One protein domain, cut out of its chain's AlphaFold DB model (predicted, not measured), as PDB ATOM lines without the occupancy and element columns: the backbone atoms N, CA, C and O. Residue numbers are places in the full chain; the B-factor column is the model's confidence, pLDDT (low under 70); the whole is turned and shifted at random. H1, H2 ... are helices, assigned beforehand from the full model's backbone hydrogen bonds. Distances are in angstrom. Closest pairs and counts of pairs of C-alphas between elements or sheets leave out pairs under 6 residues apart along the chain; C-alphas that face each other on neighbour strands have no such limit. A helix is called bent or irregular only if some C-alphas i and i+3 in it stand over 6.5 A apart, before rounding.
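Overview. This is residues 238 to 370 of the 498 residues of an uncharacterized protein of Phytomonas sp. isolate Hart1 (UniProt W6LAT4). The model is a compact box of helices: H3 and H5, side by side, make one long wall, H4 makes the wall across from them, H2 fills the edge between H4 and H3, and the short H6 crosses the opposite edge between H4 and H5. H1 packs on H2 at one end of the long axis. The printed part has 133 residues with six named helices, H1 to H6 in that order along the chain, and no named strand; the class is all helix. It is compact, with a radius of gyration of the C-alphas of 14.2 A, and spans 41 by 29 by 21 A.

Along the chain. H1, residues 238 to 249, begins with C-alpha 238 at (41.891, -56.616, -30.179) and is 16.6 A long. H2, residues 257 to 270, is 19.9 A long, and H3, residues 277 to 290, 19.8 A. H4, residues 301 to 322, is the longest at 29.3 A and ends with C-alpha 322 at (45.025, -16.757, -32.292). It has a kink of 45 degrees near residue 308. H5, residues 334 to 348, is 20.9 A long. H4 and H5 are irregular: C-alphas 303 and 306 are 7.9 A apart, and C-alphas 335 and 338 are 8.0 A apart. H6, residues 361 to 368, is 10.6 A long and ends with C-alpha 368 at (52.019, -30.459, -43.636).

Arrangement. H1 and H2 touch at a steep tilt of 38 degrees, the same way; their closest C-alphas, of Gly 247 and Ala 259, are 4.1 A apart. With residues 241 to 244 alone, H1 only just touches H4, with 3 pairs of C-alphas within 8 A, the closest being Thr 241 and Gln 303 at 6.4 A. H2 and H3 form a helical hairpin at a shallow tilt of 27 degrees, closest at the C-alphas of Leu 261 and Gly 286, 4.9 A. H2 touches residues 306 to 313 of H4 at a steep tilt of 47 degrees, closest at the C-alphas of Ala 265 and Ala 310, 5.1 A. H3 and H5 touch at a shallow tilt of 15 degrees, the same way, closest at the C-alphas of Ala 284 and Leu 342, 4.6 A. H3, H4 and H5 are an up-and-down bundle, each running against the one before it. In it H3 and H4 are close but not clearly touching, and the hairpin of H4 and H5 only just touches, with 3 pairs of C-alphas within 8 A, the closest being Val 314 and Val 339 at 7.7 A. H6 touches residues 343 to 347 of H5, about perpendicular at 74 degrees, closest at the C-alphas of Gly 347 and Cys 367, 4.6 A. H1 and H6 are apart. Every O i to N i+4 pair is within hydrogen-bond range in H1, H2 and H3; the counts are 16 of 18 in H4, 9 of 11 in H5 and 3 of 4 in H6.

Size, cuts and confidence. The two C-alphas farthest apart, of Gly 238 and Ala 331, are 42.1 A apart. The printed part has no cut. The links H4 to H5 and H5 to H6 are long. The mean pLDDT of the printed part is 82.9; residues 295 to 302, 329 and 354 to 362 are under 70.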
ATOM      1  N   GLY A 238      42.495 -56.305 -31.480       81.06
ATOM      2  CA  GLY A 238      41.891 -56.616 -30.179       81.06
ATOM      3  C   GLY A 238      42.751 -56.184 -28.984       81.06
ATOM      4  O   GLY A 238      42.237 -55.589 -28.039       81.06
ATOM      5  N   CYS A 239      44.067 -56.420 -29.040       84.31
ATOM      6  CA  CYS A 239      45.011 -55.995 -27.999       84.31
ATOM      7  C   CYS A 239      45.002 -54.468 -27.822       84.31
ATOM      8  O   CYS A 239      45.002 -53.956 -26.707       84.31
ATOM      9  N   ILE A 240      44.940 -53.748 -28.937       84.88
ATOM     10  CA  ILE A 240      44.973 -52.288 -29.000       84.88
ATOM     11  C   ILE A 240      43.678 -51.678 -28.485       84.88
ATOM     12  O   ILE A 240      43.709 -50.770 -27.661       84.88
ATOM     13  N   THR A 241      42.538 -52.230 -28.898       85.75
ATOM     14  CA  THR A 241      41.225 -51.805 -28.393       85.75
ATOM     15  C   THR A 241      41.161 -51.927 -26.872       85.75
ATOM     16  O   THR A 241      40.685 -51.025 -26.184       85.75
ATOM     17  N   ALA A 242      41.692 -53.026 -26.333       87.94
ATOM     18  CA  ALA A 242      41.775 -53.232 -24.897       87.94
ATOM     19  C   ALA A 242      42.750 -52.254 -24.216       87.94
ATOM     20  O   ALA A 242      42.395 -51.700 -23.182       87.94
ATOM     21  N   GLN A 243      43.924 -51.978 -24.798       90.31
ATOM     22  CA  GLN A 243      44.853 -50.961 -24.279       90.31
ATOM     23  C   GLN A 243      44.200 -49.576 -24.196       90.31
ATOM     24  O   GLN A 243      44.304 -48.917 -23.164       90.31
ATOM     25  N   ILE A 244      43.474 -49.159 -25.238       88.75
ATOM     26  CA  ILE A 244      42.736 -47.889 -25.234       88.75
ATOM     27  C   ILE A 244      41.700 -47.890 -24.107       88.75
ATOM     28  O   ILE A 244      41.648 -46.952 -23.319       88.75
ATOM     29  N   ALA A 245      40.901 -48.955 -23.984       89.44
ATOM     30  CA  ALA A 245      39.895 -49.061 -22.930       89.44
ATOM     31  C   ALA A 245      40.506 -48.994 -21.518       89.44
ATOM     32  O   ALA A 245      39.965 -48.300 -20.658       89.44
ATOM     33  N   LEU A 246      41.633 -49.674 -21.287       89.44
ATOM     34  CA  LEU A 246      42.367 -49.645 -20.018       89.44
ATOM     35  C   LEU A 246      42.925 -48.246 -19.723       89.44
ATOM     36  O   LEU A 246      42.720 -47.722 -18.627       89.44
ATOM     37  N   GLY A 247      43.517 -47.587 -20.723       90.62
ATOM     38  CA  GLY A 247      43.984 -46.205 -20.614       90.62
ATOM     39  C   GLY A 247      42.868 -45.228 -20.240       90.62
ATOM     40  O   GLY A 247      42.993 -44.458 -19.288       90.62
ATOM     41  N   LEU A 248      41.706 -45.333 -20.893       90.12
ATOM     42  CA  LEU A 248      40.522 -44.532 -20.553       90.12
ATOM     43  C   LEU A 248      39.994 -44.819 -19.134       90.12
ATOM     44  O   LEU A 248      39.413 -43.942 -18.487       90.12
ATOM     45  N   GLN A 249      40.193 -46.032 -18.617       90.69
ATOM     46  CA  GLN A 249      39.846 -46.396 -17.240       90.69
ATOM     47  C   GLN A 249      40.865 -45.895 -16.203       90.69
ATOM     48  O   GLN A 249      40.555 -45.927 -15.012       90.69
ATOM     49  N   GLY A 250      42.022 -45.381 -16.636       86.75
ATOM     50  CA  GLY A 250      43.132 -44.973 -15.769       86.75
ATOM     51  C   GLY A 250      44.109 -46.104 -15.432       86.75
ATOM     52  O   GLY A 250      45.048 -45.887 -14.676       86.75
ATOM     53  N   ASP A 251      43.927 -47.300 -15.999       88.81
ATOM     54  CA  ASP A 251      44.853 -48.431 -15.859       88.81
ATOM     55  C   ASP A 251      45.848 -48.436 -17.030       88.81
ATOM     56  O   ASP A 251      45.789 -49.291 -17.906       88.81
ATOM     57  N   PHE A 252      46.723 -47.429 -17.104       86.75
ATOM     58  CA  PHE A 252      47.721 -47.309 -18.181       86.75
ATOM     59  C   PHE A 252      49.138 -47.720 -17.754       86.75
ATOM     60  O   PHE A 252      49.969 -48.072 -18.595       86.75
ATOM     61  N   GLN A 253      49.432 -47.701 -16.450       84.62
ATOM     62  CA  GLN A 253      50.773 -47.953 -15.926       84.62
ATOM     63  C   GLN A 253      51.227 -49.385 -16.236       84.62
ATOM     64  O   GLN A 253      50.578 -50.360 -15.869       84.62
ATOM     65  N   GLY A 254      52.353 -49.517 -16.941       80.00
ATOM     66  CA  GLY A 254      52.888 -50.817 -17.357       80.00
ATOM     67  C   GLY A 254      52.117 -51.509 -18.493       80.00
ATOM     68  O   GLY A 254      52.475 -52.629 -18.854       80.00
ATOM     69  N   ARG A 255      51.094 -50.865 -19.081       81.38
ATOM     70  CA  ARG A 255      50.284 -51.410 -20.192       81.38
ATOM     71  C   ARG A 255      50.810 -51.072 -21.585       81.38
ATOM     72  O   ARG A 255      50.329 -51.637 -22.562       81.38
ATOM     73  N   GLY A 256      51.791 -50.179 -21.684       84.94
ATOM     74  CA  GLY A 256      52.408 -49.768 -22.944       84.94
ATOM     75  C   GLY A 256      51.893 -48.430 -23.493       84.94
ATOM     76  O   GLY A 256      50.973 -47.827 -22.936       84.94
ATOM     77  N   PRO A 257      52.484 -47.968 -24.606       88.56
ATOM     78  CA  PRO A 257      52.352 -46.585 -25.074       88.56
ATOM     79  C   PRO A 257      50.949 -46.224 -25.576       88.56
ATOM     80  O   PRO A 257      50.561 -45.063 -25.549       88.56
ATOM     81  N   ILE A 258      50.148 -47.200 -26.012       90.06
ATOM     82  CA  ILE A 258      48.784 -46.939 -26.499       90.06
ATOM     83  C   ILE A 258      47.825 -46.661 -25.338       90.06
ATOM     84  O   ILE A 258      46.953 -45.800 -25.453       90.06
ATOM     85  N   ALA A 259      47.984 -47.369 -24.219       91.00
ATOM     86  CA  ALA A 259      47.189 -47.123 -23.021       91.00
ATOM     87  C   ALA A 259      47.544 -45.766 -22.393       91.00
ATOM     88  O   ALA A 259      46.651 -45.023 -21.992       91.00
ATOM     89  N   GLU A 260      48.833 -45.422 -22.366       91.56
ATOM     90  CA  GLU A 260      49.324 -44.108 -21.938       91.56
ATOM     91  C   GLU A 260      48.756 -42.985 -22.813       91.56
ATOM     92  O   GLU A 260      48.138 -42.055 -22.298       91.56
ATOM     93  N   LEU A 261      48.844 -43.123 -24.138       91.44
ATOM     94  CA  LEU A 261      48.276 -42.162 -25.081       91.44
ATOM     95  C   LEU A 261      46.760 -41.978 -24.886       91.44
ATOM     96  O   LEU A 261      46.256 -40.857 -24.923       91.44
ATOM     97  N   ALA A 262      46.020 -43.065 -24.648       91.62
ATOM     98  CA  ALA A 262      44.584 -43.000 -24.379       91.62
ATOM     99  C   ALA A 262      44.258 -42.308 -23.045       91.62
ATOM    100  O   ALA A 262      43.261 -41.588 -22.959       91.62
ATOM    101  N   PHE A 263      45.087 -42.504 -22.017       94.00
ATOM    102  CA  PHE A 263      44.958 -41.810 -20.738       94.00
ATOM    103  C   PHE A 263      45.207 -40.304 -20.886       94.00
ATOM    104  O   PHE A 263      44.353 -39.511 -20.492       94.00
ATOM    105  N   ILE A 264      46.307 -39.907 -21.536       93.06
ATOM    106  CA  ILE A 264      46.643 -38.494 -21.780       93.06
ATOM    107  C   ILE A 264      45.536 -37.813 -22.592       93.06
ATOM    108  O   ILE A 264      45.059 -36.741 -22.226       93.06
ATOM    109  N   ALA A 265      45.046 -38.470 -23.648       92.25
ATOM    110  CA  ALA A 265      43.939 -37.954 -24.447       92.25
ATOM    111  C   ALA A 265      42.673 -37.712 -23.608       92.25
ATOM    112  O   ALA A 265      41.993 -36.699 -23.777       92.25
ATOM    113  N   LYS A 266      42.348 -38.624 -22.685       94.00
ATOM    114  CA  LYS A 266      41.217 -38.456 -21.768       94.00
ATOM    115  C   LYS A 266      41.414 -37.263 -20.832       94.00
ATOM    116  O   LYS A 266      40.461 -36.503 -20.672       94.00
ATOM    117  N   GLU A 267      42.594 -37.116 -20.234       92.38
ATOM    118  CA  GLU A 267      42.898 -36.016 -19.307       92.38
ATOM    119  C   GLU A 267      42.853 -34.647 -19.993       92.38
ATOM    120  O   GLU A 267      42.306 -33.687 -19.446       92.38
ATOM    121  N   LEU A 268      43.338 -34.570 -21.232       92.44
ATOM    122  CA  LEU A 268      43.272 -33.349 -22.029       92.44
ATOM    123  C   LEU A 268      41.821 -32.987 -22.374       92.44
ATOM    124  O   LEU A 268      41.418 -31.829 -22.285       92.44
ATOM    125  N   ILE A 269      40.995 -33.982 -22.717       92.25
ATOM    126  CA  ILE A 269      39.569 -33.765 -22.992       92.25
ATOM    127  C   ILE A 269      38.810 -33.336 -21.728       92.25
ATOM    128  O   ILE A 269      37.927 -32.483 -21.821       92.25
ATOM    129  N   SER A 270      39.098 -33.925 -20.562       90.44
ATOM    130  CA  SER A 270      38.402 -33.587 -19.312       90.44
ATOM    131  C   SER A 270      38.728 -32.174 -18.823       90.44
ATOM    132  O   SER A 270      37.850 -31.524 -18.256       90.44
ATOM    133  N   HIS A 271      39.930 -31.674 -19.111       89.06
ATOM    134  CA  HIS A 271      40.388 -30.328 -18.752       89.06
ATOM    135  C   HIS A 271      40.556 -29.419 -19.979       89.06
ATOM    136  O   HIS A 271      41.438 -28.562 -20.005       89.06
ATOM    137  N   SER A 272      39.701 -29.592 -20.996       86.00
ATOM    138  CA  SER A 272      39.809 -28.884 -22.286       86.00
ATOM    139  C   SER A 272      39.940 -27.354 -22.172       86.00
ATOM    140  O   SER A 272      40.683 -26.747 -22.943       86.00
ATOM    141  N   ASP A 273      39.316 -26.747 -21.159       84.44
ATOM    142  CA  ASP A 273      39.357 -25.300 -20.909       84.44
ATOM    143  C   ASP A 273      40.647 -24.817 -20.217       84.44
ATOM    144  O   ASP A 273      40.921 -23.618 -20.185       84.44
ATOM    145  N   SER A 274      41.431 -25.724 -19.622       87.38
ATOM    146  CA  SER A 274      42.536 -25.374 -18.721       87.38
ATOM    147  C   SER A 274      43.845 -26.126 -18.954       87.38
ATOM    148  O   SER A 274      44.768 -25.919 -18.173       87.38
ATOM    149  N   PHE A 275      43.946 -26.976 -19.980       87.81
ATOM    150  CA  PHE A 275      45.220 -27.610 -20.342       87.81
ATOM    151  C   PHE A 275      46.303 -26.564 -20.657       87.81
ATOM    152  O   PHE A 275      45.969 -25.469 -21.137       87.81
ATOM    153  N   ASP A 276      47.558 -26.901 -20.371       89.69
ATOM    154  CA  ASP A 276      48.745 -26.074 -20.612       89.69
ATOM    155  C   ASP A 276      49.700 -26.703 -21.646       89.69
ATOM    156  O   ASP A 276      49.426 -27.764 -22.207       89.69
ATOM    157  N   ASP A 277      50.814 -26.026 -21.931       89.69
ATOM    158  CA  ASP A 277      51.831 -26.495 -22.883       89.69
ATOM    159  C   ASP A 277      52.434 -27.852 -22.481       89.69
ATOM    160  O   ASP A 277      52.745 -28.671 -23.345       89.69
ATOM    161  N   GLY A 278      52.521 -28.141 -21.177       90.62
ATOM    162  CA  GLY A 278      53.010 -29.422 -20.675       90.62
ATOM    163  C   GLY A 278      52.055 -30.577 -20.979       90.62
ATOM    164  O   GLY A 278      52.503 -31.674 -21.303       90.62
ATOM    165  N   ASP A 279      50.742 -30.335 -20.939       92.19
ATOM    166  CA  ASP A 279      49.741 -31.323 -21.361       92.19
ATOM    167  C   ASP A 279      49.829 -31.610 -22.877       92.19
ATOM    168  O   ASP A 279      49.631 -32.748 -23.319       92.19
ATOM    169  N   VAL A 280      50.151 -30.587 -23.680       92.94
ATOM    170  CA  VAL A 280      50.364 -30.711 -25.135       92.94
ATOM    171  C   VAL A 280      51.638 -31.500 -25.440       92.94
ATOM    172  O   VAL A 280      51.611 -32.396 -26.289       92.94
ATOM    173  N   ASP A 281      52.728 -31.227 -24.724       93.50
ATOM    174  CA  ASP A 281      53.993 -31.949 -24.879       93.50
ATOM    175  C   ASP A 281      53.873 -33.410 -24.424       93.50
ATOM    176  O   ASP A 281      54.330 -34.309 -25.130       93.50
ATOM    177  N   ALA A 282      53.140 -33.690 -23.341       92.12
ATOM    178  CA  ALA A 282      52.838 -35.062 -22.927       92.12
ATOM    179  C   ALA A 282      52.068 -35.838 -24.014       92.12
ATOM    180  O   ALA A 282      52.350 -37.012 -24.276       92.12
ATOM    181  N   LEU A 283      51.114 -35.191 -24.699       92.81
ATOM    182  CA  LEU A 283      50.421 -35.803 -25.836       92.81
ATOM    183  C   LEU A 283      51.387 -36.085 -26.998       92.81
ATOM    184  O   LEU A 283      51.294 -37.142 -27.633       92.81
ATOM    185  N   ALA A 284      52.321 -35.171 -27.265       92.12
ATOM    186  CA  ALA A 284      53.332 -35.320 -28.305       92.12
ATOM    187  C   ALA A 284      54.302 -36.476 -28.004       92.12
ATOM    188  O   ALA A 284      54.562 -37.306 -28.879       92.12
ATOM    189  N   GLU A 285      54.767 -36.599 -26.760       91.50
ATOM    190  CA  GLU A 285      55.588 -37.718 -26.288       91.50
ATOM    191  C   GLU A 285      54.839 -39.052 -26.387       91.50
ATOM    192  O   GLU A 285      55.363 -40.027 -26.934       91.50
ATOM    193  N   GLY A 286      53.573 -39.091 -25.961       89.81
ATOM    194  CA  GLY A 286      52.720 -40.271 -26.097       89.81
ATOM    195  C   GLY A 286      52.575 -40.724 -27.556       89.81
ATOM    196  O   GLY A 286      52.665 -41.919 -27.855       89.81
ATOM    197  N   LEU A 287      52.423 -39.782 -28.494       89.88
ATOM    198  CA  LEU A 287      52.413 -40.065 -29.934       89.88
ATOM    199  C   LEU A 287      53.780 -40.546 -30.437       89.88
ATOM    200  O   LEU A 287      53.848 -41.489 -31.230       89.88
ATOM    201  N   ALA A 288      54.871 -39.951 -29.955       89.56
ATOM    202  CA  ALA A 288      56.232 -40.359 -30.289       89.56
ATOM    203  C   ALA A 288      56.581 -41.761 -29.766       89.56
ATOM    204  O   ALA A 288      57.366 -42.470 -30.398       89.56
ATOM    205  N   HIS A 289      55.989 -42.201 -28.656       88.69
ATOM    206  CA  HIS A 289      56.094 -43.581 -28.189       88.69
ATOM    207  C   HIS A 289      55.180 -44.517 -28.988       88.69
ATOM    208  O   HIS A 289      55.616 -45.586 -29.427       88.69
ATOM    209  N   ALA A 290      53.937 -44.105 -29.254       87.75
ATOM    210  CA  ALA A 290      52.968 -44.891 -30.016       87.75
ATOM    211  C   ALA A 290      53.428 -45.167 -31.458       87.75
ATOM    212  O   ALA A 290      53.225 -46.275 -31.954       87.75
ATOM    213  N   ARG A 291      54.121 -44.223 -32.115       84.94
ATOM    214  CA  ARG A 291      54.657 -44.416 -33.479       84.94
ATOM    215  C   ARG A 291      55.689 -45.541 -33.583       84.94
ATOM    216  O   ARG A 291      55.978 -45.987 -34.688       84.94
ATOM    217  N   ASN A 292      56.287 -45.959 -32.462       86.12
ATOM    218  CA  ASN A 292      57.296 -47.019 -32.430       86.12
ATOM    219  C   ASN A 292      56.690 -48.423 -32.267       86.12
ATOM    220  O   ASN A 292      57.404 -49.430 -32.329       86.12
ATOM    221  N   VAL A 293      55.375 -48.506 -32.054       82.69
ATOM    222  CA  VAL A 293      54.656 -49.766 -31.900       82.69
ATOM    223  C   VAL A 293      54.555 -50.453 -33.257       82.69
ATOM    224  O   VAL A 293      53.876 -49.995 -34.172       82.69
ATOM    225  N   ARG A 294      55.243 -51.588 -33.388       76.00
ATOM    226  CA  ARG A 294      55.214 -52.403 -34.606       76.00
ATOM    227  C   ARG A 294      53.925 -53.229 -34.649       76.00
ATOM    228  O   ARG A 294      53.555 -53.817 -33.627       76.00
ATOM    229  N   ARG A 295      53.367 -53.357 -35.864       66.50
ATOM    230  CA  ARG A 295      52.130 -54.067 -36.276       66.50
ATOM    231  C   ARG A 295      50.830 -53.294 -36.078       66.50
ATOM    232  O   ARG A 295      50.437 -53.086 -34.944       66.50
ATOM    233  N   PHE A 296      50.115 -53.052 -37.180       61.31
ATOM    234  CA  PHE A 296      48.679 -52.754 -37.237       61.31
ATOM    235  C   PHE A 296      48.191 -53.063 -38.653       61.31
ATOM    236  O   PHE A 296      48.630 -52.405 -39.588       61.31
ATOM    237  N   ARG A 297      47.336 -54.074 -38.845       48.47
ATOM    238  CA  ARG A 297      46.822 -54.389 -40.191       48.47
ATOM    239  C   ARG A 297      45.448 -53.774 -40.469       48.47
ATOM    240  O   ARG A 297      45.180 -53.488 -41.621       48.47
ATOM    241  N   LEU A 298      44.600 -53.556 -39.454       46.31
ATOM    242  CA  LEU A 298      43.166 -53.259 -39.652       46.31
ATOM    243  C   LEU A 298      42.501 -52.547 -38.444       46.31
ATOM    244  O   LEU A 298      41.400 -52.919 -38.028       46.31
ATOM    245  N   ALA A 299      43.164 -51.586 -37.787       52.25
ATOM    246  CA  ALA A 299      42.515 -50.846 -36.695       52.25
ATOM    247  C   ALA A 299      41.526 -49.811 -37.262       52.25
ATOM    248  O   ALA A 299      41.893 -48.997 -38.104       52.25
ATOM    249  N   SER A 300      40.269 -49.856 -36.812       57.31
ATOM    250  CA  SER A 300      39.223 -48.945 -37.295       57.31
ATOM    251  C   SER A 300      39.434 -47.533 -36.725       57.31
ATOM    252  O   SER A 300      39.693 -47.419 -35.521       57.31
ATOM    253  N   PRO A 301      39.259 -46.449 -37.517       62.22
ATOM    254  CA  PRO A 301      39.341 -45.064 -37.035       62.22
ATOM    255  C   PRO A 301      38.514 -44.810 -35.769       62.22
ATOM    256  O   PRO A 301      38.926 -44.069 -34.875       62.22
ATOM    257  N   ARG A 302      37.370 -45.497 -35.640       68.44
ATOM    258  CA  ARG A 302      36.474 -45.405 -34.478       68.44
ATOM    259  C   ARG A 302      37.153 -45.780 -33.162       68.44
ATOM    260  O   ARG A 302      36.801 -45.230 -32.122       68.44
ATOM    261  N   GLN A 303      38.128 -46.687 -33.195       73.50
ATOM    262  CA  GLN A 303      38.841 -47.148 -31.999       73.50
ATOM    263  C   GLN A 303      39.712 -46.037 -31.401       73.50
ATOM    264  O   GLN A 303      39.853 -45.958 -30.184       73.50
ATOM    265  N   PHE A 304      40.223 -45.136 -32.243       79.56
ATOM    266  CA  PHE A 304      41.103 -44.032 -31.858       79.56
ATOM    267  C   PHE A 304      40.377 -42.688 -31.708       79.56
ATOM    268  O   PHE A 304      41.017 -41.661 -31.482       79.56
ATOM    269  N   ALA A 305      39.042 -42.684 -31.760       81.62
ATOM    270  CA  ALA A 305      38.228 -41.478 -31.623       81.62
ATOM    271  C   ALA A 305      38.567 -40.605 -30.390       81.62
ATOM    272  O   ALA A 305      38.580 -39.382 -30.538       81.62
ATOM    273  N   PRO A 306      38.885 -41.153 -29.195       85.19
ATOM    274  CA  PRO A 306      39.299 -40.332 -28.054       85.19
ATOM    275  C   PRO A 306      40.598 -39.559 -28.311       85.19
ATOM    276  O   PRO A 306      40.695 -38.391 -27.955       85.19
ATOM    277  N   ILE A 307      41.573 -40.176 -28.977       89.00
ATOM    278  CA  ILE A 307      42.872 -39.556 -29.272       89.00
ATOM    279  C   ILE A 307      42.706 -38.483 -30.352       89.00
ATOM    280  O   ILE A 307      43.176 -37.360 -30.187       89.00
ATOM    281  N   LEU A 308      41.937 -38.780 -31.405       87.19
ATOM    282  CA  LEU A 308      41.567 -37.797 -32.429       87.19
ATOM    283  C   LEU A 308      40.824 -36.593 -31.844       87.19
ATOM    284  O   LEU A 308      41.071 -35.452 -32.233       87.19
ATOM    285  N   LYS A 309      39.919 -36.831 -30.889       88.50
ATOM    286  CA  LYS A 309      39.205 -35.758 -30.199       88.50
ATOM    287  C   LYS A 309      40.158 -34.880 -29.387       88.50
ATOM    288  O   LYS A 309      39.999 -33.667 -29.429       88.50
ATOM    289  N   ALA A 310      41.137 -35.456 -28.689       90.44
ATOM    290  CA  ALA A 310      42.128 -34.683 -27.941       90.44
ATOM    291  C   ALA A 310      42.968 -33.786 -28.866       90.44
ATOM    292  O   ALA A 310      43.108 -32.598 -28.593       90.44
ATOM    293  N   ILE A 311      43.429 -34.312 -30.007       90.38
ATOM    294  CA  ILE A 311      44.169 -33.531 -31.014       90.38
ATOM    295  C   ILE A 311      43.326 -32.351 -31.523       90.38
ATOM    296  O   ILE A 311      43.822 -31.229 -31.610       90.38
ATOM    297  N   ARG A 312      42.036 -32.578 -31.810       88.88
ATOM    298  CA  ARG A 312      41.111 -31.508 -32.221       88.88
ATOM    299  C   ARG A 312      40.908 -30.459 -31.127       88.88
ATOM    300  O   ARG A 312      40.895 -29.281 -31.442       88.88
ATOM    301  N   VAL A 313      40.811 -30.858 -29.858       91.44
ATOM    302  CA  VAL A 313      40.709 -29.912 -28.731       91.44
ATOM    303  C   VAL A 313      41.949 -29.017 -28.638       91.44
ATOM    304  O   VAL A 313      41.800 -27.806 -28.487       91.44
ATOM    305  N   VAL A 314      43.155 -29.585 -28.774       91.44
ATOM    306  CA  VAL A 314      44.402 -28.795 -28.794       91.44
ATOM    307  C   VAL A 314      44.386 -27.802 -29.945       91.44
ATOM    308  O   VAL A 314      44.643 -26.614 -29.753       91.44
ATOM    309  N   ARG A 315      44.030 -28.291 -31.133       89.56
ATOM    310  CA  ARG A 315      43.925 -27.476 -32.333       89.56
ATOM    311  C   ARG A 315      42.954 -26.315 -32.152       89.56
ATOM    312  O   ARG A 315      43.342 -25.172 -32.345       89.56
ATOM    313  N   ASP A 316      41.704 -26.610 -31.819       89.44
ATOM    314  CA  ASP A 316      40.622 -25.628 -31.805       89.44
ATOM    315  C   ASP A 316      40.905 -24.538 -30.765       89.44
ATOM    316  O   ASP A 316      40.754 -23.357 -31.057       89.44
ATOM    317  N   ARG A 317      41.456 -24.900 -29.598       88.75
ATOM    318  CA  ARG A 317      41.860 -23.910 -28.593       88.75
ATOM    319  C   ARG A 317      43.032 -23.038 -29.050       88.75
ATOM    320  O   ARG A 317      43.087 -21.860 -28.700       88.75
ATOM    321  N   TRP A 318      43.972 -23.596 -29.811       89.44
ATOM    322  CA  TRP A 318      45.063 -22.822 -30.403       89.44
ATOM    323  C   TRP A 318      44.560 -21.859 -31.490       89.44
ATOM    324  O   TRP A 318      44.960 -20.699 -31.527       89.44
ATOM    325  N   LEU A 319      43.622 -22.304 -32.330       88.38
ATOM    326  CA  LEU A 319      42.942 -21.453 -33.313       88.38
ATOM    327  C   LEU A 319      42.180 -20.303 -32.629       88.38
ATOM    328  O   LEU A 319      42.331 -19.137 -33.008       88.38
ATOM    329  N   ASP A 320      41.436 -20.617 -31.565       89.00
ATOM    330  CA  ASP A 320      40.689 -19.644 -30.768       89.00
ATOM    331  C   ASP A 320      41.613 -18.620 -30.093       89.00
ATOM    332  O   ASP A 320      41.308 -17.425 -30.088       89.00
ATOM    333  N   SER A 321      42.767 -19.048 -29.565       87.31
ATOM    334  CA  SER A 321      43.730 -18.138 -28.929       87.31
ATOM    335  C   SER A 321      44.374 -17.171 -29.928       87.31
ATOM    336  O   SER A 321      44.661 -16.024 -29.578       87.31
ATOM    337  N   LYS A 322      44.544 -17.600 -31.186       87.69
ATOM    338  CA  LYS A 322      45.025 -16.757 -32.292       87.69
ATOM    339  C   LYS A 322      43.912 -15.929 -32.943       87.69
ATOM    340  O   LYS A 322      44.218 -14.992 -33.678       87.69
ATOM    341  N   GLY A 323      42.643 -16.225 -32.656       85.00
ATOM    342  CA  GLY A 323      41.480 -15.524 -33.207       85.00
ATOM    343  C   GLY A 323      41.250 -15.807 -34.693       85.00
ATOM    344  O   GLY A 323      40.774 -14.934 -35.421       85.00
ATOM    345  N   VAL A 324      41.626 -17.000 -35.156       83.88
ATOM    346  CA  VAL A 324      41.652 -17.378 -36.571       83.88
ATOM    347  C   VAL A 324      40.935 -18.710 -36.761       83.88
ATOM    348  O   VAL A 324      41.138 -19.629 -35.981       83.88
ATOM    349  N   SER A 325      40.127 -18.848 -37.814       77.88
ATOM    350  CA  SER A 325      39.418 -20.102 -38.111       77.88
ATOM    351  C   SER A 325      40.209 -21.084 -38.982       77.88
ATOM    352  O   SER A 325      39.901 -22.271 -38.982       77.88
ATOM    353  N   GLU A 326      41.197 -20.605 -39.747       74.81
ATOM    354  CA  GLU A 326      41.958 -21.404 -40.715       74.81
ATOM    355  C   GLU A 326      43.460 -21.405 -40.424       74.81
ATOM    356  O   GLU A 326      44.093 -20.355 -40.285       74.81
ATOM    357  N   VAL A 327      44.046 -22.604 -40.415       73.56
ATOM    358  CA  VAL A 327      45.451 -22.848 -40.061       73.56
ATOM    359  C   VAL A 327      46.419 -22.062 -40.941       73.56
ATOM    360  O   VAL A 327      47.397 -21.526 -40.424       73.56
ATOM    361  N   ASP A 328      46.145 -21.940 -42.238       73.69
ATOM    362  CA  ASP A 328      47.038 -21.293 -43.211       73.69
ATOM    363  C   ASP A 328      47.260 -19.802 -42.939       73.69
ATOM    364  O   ASP A 328      48.286 -19.234 -43.312       73.69
ATOM    365  N   SER A 329      46.320 -19.166 -42.243       69.38
ATOM    366  CA  SER A 329      46.340 -17.724 -41.988       69.38
ATOM    367  C   SER A 329      47.004 -17.323 -40.661       69.38
ATOM    368  O   SER A 329      47.117 -16.135 -40.362       69.38
ATOM    369  N   ILE A 330      47.495 -18.290 -39.877       79.19
ATOM    370  CA  ILE A 330      48.097 -18.040 -38.555       79.19
ATOM    371  C   ILE A 330      49.564 -17.623 -38.666       79.19
ATOM    372  O   ILE A 330      50.349 -18.303 -39.319       79.19
ATOM    373  N   ALA A 331      49.974 -16.574 -37.950       81.75
ATOM    374  CA  ALA A 331      51.386 -16.277 -37.710       81.75
ATOM    375  C   ALA A 331      51.905 -17.098 -36.515       81.75
ATOM    376  O   ALA A 331      51.363 -16.994 -35.415       81.75
ATOM    377  N   ILE A 332      52.943 -17.908 -36.745       84.00
ATOM    378  CA  ILE A 332      53.576 -18.745 -35.716       84.00
ATOM    379  C   ILE A 332      54.607 -17.898 -34.966       84.00
ATOM    380  O   ILE A 332      55.469 -17.277 -35.593       84.00
ATOM    381  N   ASP A 333      54.531 -17.886 -33.640       85.94
ATOM    382  CA  ASP A 333      55.486 -17.208 -32.762       85.94
ATOM    383  C   ASP A 333      56.156 -18.195 -31.786       85.94
ATOM    384  O   ASP A 333      55.909 -19.400 -31.805       85.94
ATOM    385  N   SER A 334      57.054 -17.697 -30.932       82.50
ATOM    386  CA  SER A 334      57.779 -18.536 -29.971       82.50
ATOM    387  C   SER A 334      56.897 -19.129 -28.867       82.50
ATOM    388  O   SER A 334      57.364 -20.007 -28.150       82.50
ATOM    389  N   THR A 335      55.662 -18.643 -28.694       84.94
ATOM    390  CA  THR A 335      54.721 -19.172 -27.695       84.94
ATOM    391  C   THR A 335      53.970 -20.405 -28.193       84.94
ATOM    392  O   THR A 335      53.382 -21.116 -27.393       84.94
ATOM    393  N   ASP A 336      54.066 -20.724 -29.488       88.44
ATOM    394  CA  ASP A 336      53.402 -21.880 -30.102       88.44
ATOM    395  C   ASP A 336      54.247 -23.169 -30.066       88.44
ATOM    396  O   ASP A 336      53.903 -24.153 -30.722       88.44
ATOM    397  N   ALA A 337      55.376 -23.175 -29.349       89.38
ATOM    398  CA  ALA A 337      56.404 -24.213 -29.453       89.38
ATOM    399  C   ALA A 337      55.867 -25.642 -29.242       89.38
ATOM    400  O   ALA A 337      56.157 -26.517 -30.059       89.38
ATOM    401  N   SER A 338      55.050 -25.867 -28.210       90.62
ATOM    402  CA  SER A 338      54.490 -27.189 -27.887       90.62
ATOM    403  C   SER A 338      53.450 -27.649 -28.916       90.62
ATOM    404  O   SER A 338      53.433 -28.809 -29.326       90.62
ATOM    405  N   VAL A 339      52.637 -26.728 -29.445       91.12
ATOM    406  CA  VAL A 339      51.679 -27.030 -30.524       91.12
ATOM    407  C   VAL A 339      52.418 -27.394 -31.813       91.12
ATOM    408  O   VAL A 339      52.123 -28.414 -32.438       91.12
ATOM    409  N   VAL A 340      53.433 -26.608 -32.183       90.75
ATOM    410  CA  VAL A 340      54.308 -26.900 -33.328       90.75
ATOM    411  C   VAL A 340      54.984 -28.260 -33.150       90.75
ATOM    412  O   VAL A 340      55.040 -29.052 -34.091       90.75
ATOM    413  N   HIS A 341      55.474 -28.558 -31.945       91.75
ATOM    414  CA  HIS A 341      56.113 -29.829 -31.625       91.75
ATOM    415  C   HIS A 341      55.156 -31.018 -31.796       91.75
ATOM    416  O   HIS A 341      55.507 -31.983 -32.484       91.75
ATOM    417  N   LEU A 342      53.935 -30.913 -31.257       92.19
ATOM    418  CA  LEU A 342      52.879 -31.914 -31.393       92.19
ATOM    419  C   LEU A 342      52.569 -32.215 -32.864       92.19
ATOM    420  O   LEU A 342      52.647 -33.370 -33.284       92.19
ATOM    421  N   PHE A 343      52.239 -31.192 -33.660       90.25
ATOM    422  CA  PHE A 343      51.840 -31.392 -35.058       90.25
ATOM    423  C   PHE A 343      53.009 -31.793 -35.963       90.25
ATOM    424  O   PHE A 343      52.803 -32.526 -36.931       90.25
ATOM    425  N   ARG A 344      54.248 -31.424 -35.616       90.06
ATOM    426  CA  ARG A 344      55.449 -31.954 -36.272       90.06
ATOM    427  C   ARG A 344      55.610 -33.455 -36.023       90.06
ATOM    428  O   ARG A 344      55.755 -34.207 -36.983       90.06
ATOM    429  N   ILE A 345      55.536 -33.913 -34.768       89.75
ATOM    430  CA  ILE A 345      55.602 -35.353 -34.445       89.75
ATOM    431  C   ILE A 345      54.458 -36.105 -35.121       89.75
ATOM    432  O   ILE A 345      54.667 -37.203 -35.646       89.75
ATOM    433  N   LEU A 346      53.263 -35.517 -35.128       87.81
ATOM    434  CA  LEU A 346      52.088 -36.101 -35.753       87.81
ATOM    435  C   LEU A 346      52.280 -36.282 -37.264       87.81
ATOM    436  O   LEU A 346      52.080 -37.386 -37.771       87.81
ATOM    437  N   GLY A 347      52.749 -35.241 -37.959       84.94
ATOM    438  CA  GLY A 347      53.046 -35.282 -39.391       84.94
ATOM    439  C   GLY A 347      54.163 -36.262 -39.744       84.94
ATOM    440  O   GLY A 347      53.998 -37.087 -40.641       84.94
ATOM    441  N   GLU A 348      55.258 -36.267 -38.975       87.56
ATOM    442  CA  GLU A 348      56.356 -37.226 -39.151       87.56
ATOM    443  C   GLU A 348      55.873 -38.675 -39.015       87.56
ATOM    444  O   GLU A 348      56.420 -39.586 -39.637       87.56
ATOM    445  N   SER A 349      54.841 -38.903 -38.204       84.56
ATOM    446  CA  SER A 349      54.394 -40.235 -37.802       84.56
ATOM    447  C   SER A 349      53.117 -40.692 -38.507       84.56
ATOM    448  O   SER A 349      52.592 -41.750 -38.160       84.56
ATOM    449  N   ILE A 350      52.622 -39.956 -39.506       78.75
ATOM    450  CA  ILE A 350      51.302 -40.177 -40.123       78.75
ATOM    451  C   ILE A 350      51.099 -41.611 -40.651       78.75
ATOM    452  O   ILE A 350      50.017 -42.171 -40.506       78.75
ATOM    453  N   HIS A 351      52.151 -42.247 -41.184       76.38
ATOM    454  CA  HIS A 351      52.120 -43.628 -41.694       76.38
ATOM    455  C   HIS A 351      52.463 -44.701 -40.647       76.38
ATOM    456  O   HIS A 351      52.423 -45.894 -40.948       76.38
ATOM    457  N   ARG A 352      52.854 -44.296 -39.436       78.25
ATOM    458  CA  ARG A 352      53.188 -45.201 -38.323       78.25
ATOM    459  C   ARG A 352      52.150 -45.184 -37.211       78.25
ATOM    460  O   ARG A 352      52.077 -46.138 -36.442       78.25
ATOM    461  N   LEU A 353      51.375 -44.110 -37.106       76.50
ATOM    462  CA  LEU A 353      50.323 -43.995 -36.112       76.50
ATOM    463  C   LEU A 353      49.112 -44.848 -36.511       76.50
ATOM    464  O   LEU A 353      48.726 -44.869 -37.677       76.50
ATOM    465  N   PRO A 354      48.463 -45.514 -35.546       62.75
ATOM    466  CA  PRO A 354      47.320 -46.398 -35.784       62.75
ATOM    467  C   PRO A 354      45.994 -45.642 -36.002       62.75
ATOM    468  O   PRO A 354      44.919 -46.149 -35.694       62.75
ATOM    469  N   ILE A 355      46.065 -44.408 -36.494       63.34
ATOM    470  CA  ILE A 355      44.938 -43.491 -36.640       63.34
ATOM    471  C   ILE A 355      44.692 -43.309 -38.138       63.34
ATOM    472  O   ILE A 355      45.600 -42.927 -38.870       63.34
ATOM    473  N   ALA A 356      43.479 -43.587 -38.613       58.59
ATOM    474  CA  ALA A 356      43.137 -43.309 -40.002       58.59
ATOM    475  C   ALA A 356      42.853 -41.809 -40.166       58.59
ATOM    476  O   ALA A 356      41.849 -41.298 -39.674       58.59
ATOM    477  N   TRP A 357      43.748 -41.115 -40.866       59.44
ATOM    478  CA  TRP A 357      43.700 -39.659 -41.045       59.44
ATOM    479  C   TRP A 357      42.769 -39.198 -42.176       59.44
ATOM    480  O   TRP A 357      42.555 -38.003 -42.352       59.44
ATOM    481  N   ILE A 358      42.198 -40.140 -42.933       49.97
ATOM    482  CA  ILE A 358      41.356 -39.879 -44.114       49.97
ATOM    483  C   ILE A 358      40.107 -39.059 -43.741       49.97
ATOM    484  O   ILE A 358      39.665 -38.214 -44.513       49.97
ATOM    485  N   GLU A 359      39.572 -39.246 -42.531       54.75
ATOM    486  CA  GLU A 359      38.423 -38.484 -42.014       54.75
ATOM    487  C   GLU A 359      38.824 -37.171 -41.307       54.75
ATOM    488  O   GLU A 359      37.965 -36.435 -40.814       54.75
ATOM    489  N   THR A 360      40.121 -36.866 -41.227       63.62
ATOM    490  CA  THR A 360      40.687 -35.689 -40.546       63.62
ATOM    491  C   THR A 360      41.634 -34.927 -41.473       63.62
ATOM    492  O   THR A 360      42.789 -34.674 -41.124       63.62
ATOM    493  N   GLY A 361      41.163 -34.595 -42.678       66.94
ATOM    494  CA  GLY A 361      41.926 -33.782 -43.638       66.94
ATOM    495  C   GLY A 361      42.412 -32.456 -43.038       66.94
ATOM    496  O   GLY A 361      43.539 -32.046 -43.267       66.94
ATOM    497  N   ASP A 362      41.627 -31.889 -42.125       69.75
ATOM    498  CA  ASP A 362      41.959 -30.708 -41.325       69.75
ATOM    499  C   ASP A 362      43.203 -30.870 -40.424       69.75
ATOM    500  O   ASP A 362      43.923 -29.906 -40.167       69.75
ATOM    501  N   VAL A 363      43.471 -32.079 -39.926       73.38
ATOM    502  CA  VAL A 363      44.682 -32.396 -39.152       73.38
ATOM    503  C   VAL A 363      45.873 -32.655 -40.079       73.38
ATOM    504  O   VAL A 363      46.995 -32.283 -39.744       73.38
ATOM    505  N   ILE A 364      45.637 -33.254 -41.251       73.50
ATOM    506  CA  ILE A 364      46.676 -33.487 -42.266       73.50
ATOM    507  C   ILE A 364      47.229 -32.154 -42.782       73.50
ATOM    508  O   ILE A 364      48.446 -31.967 -42.799       73.50
ATOM    509  N   ASP A 365      46.344 -31.219 -43.131       72.88
ATOM    510  CA  ASP A 365      46.718 -29.889 -43.619       72.88
ATOM    511  C   ASP A 365      47.570 -29.142 -42.583       72.88
ATOM    512  O   ASP A 365      48.603 -28.549 -42.906       72.88
ATOM    513  N   MET A 366      47.205 -29.261 -41.302       76.19
ATOM    514  CA  MET A 366      47.986 -28.695 -40.207       76.19
ATOM    515  C   MET A 366      49.378 -29.328 -40.091       76.19
ATOM    516  O   MET A 366      50.364 -28.608 -39.952       76.19
ATOM    517  N   CYS A 367      49.487 -30.654 -40.168       82.19
ATOM    518  CA  CYS A 367      50.767 -31.362 -40.098       82.19
ATOM    519  C   CYS A 367      51.723 -30.980 -41.238       82.19
ATOM    520  O   CYS A 367      52.913 -30.774 -40.988       82.19
ATOM    521  N   HIS A 368      51.214 -30.842 -42.469       77.50
ATOM    522  CA  HIS A 368      52.019 -30.459 -43.636       77.50
ATOM    523  C   HIS A 368      52.689 -29.095 -43.484       77.50
ATOM    524  O   HIS A 368      53.761 -28.865 -44.035       77.50
ATOM    525  N   ARG A 369      52.103 -28.200 -42.689       78.31
ATOM    526  CA  ARG A 369      52.697 -26.895 -42.404       78.31
ATOM    527  C   ARG A 369      53.979 -26.977 -41.565       78.31
ATOM    528  O   ARG A 369      54.801 -26.064 -41.626       78.31
ATOM    529  N   PHE A 370      54.147 -28.038 -40.771       80.50
ATOM    530  CA  PHE A 370      55.229 -28.162 -39.785       80.50
ATOM    531  C   PHE A 370      56.283 -29.216 -40.135       80.50
ATOM    532  O   PHE A 370      57.355 -29.219 -39.526       80.50
TER     533      PHE A 370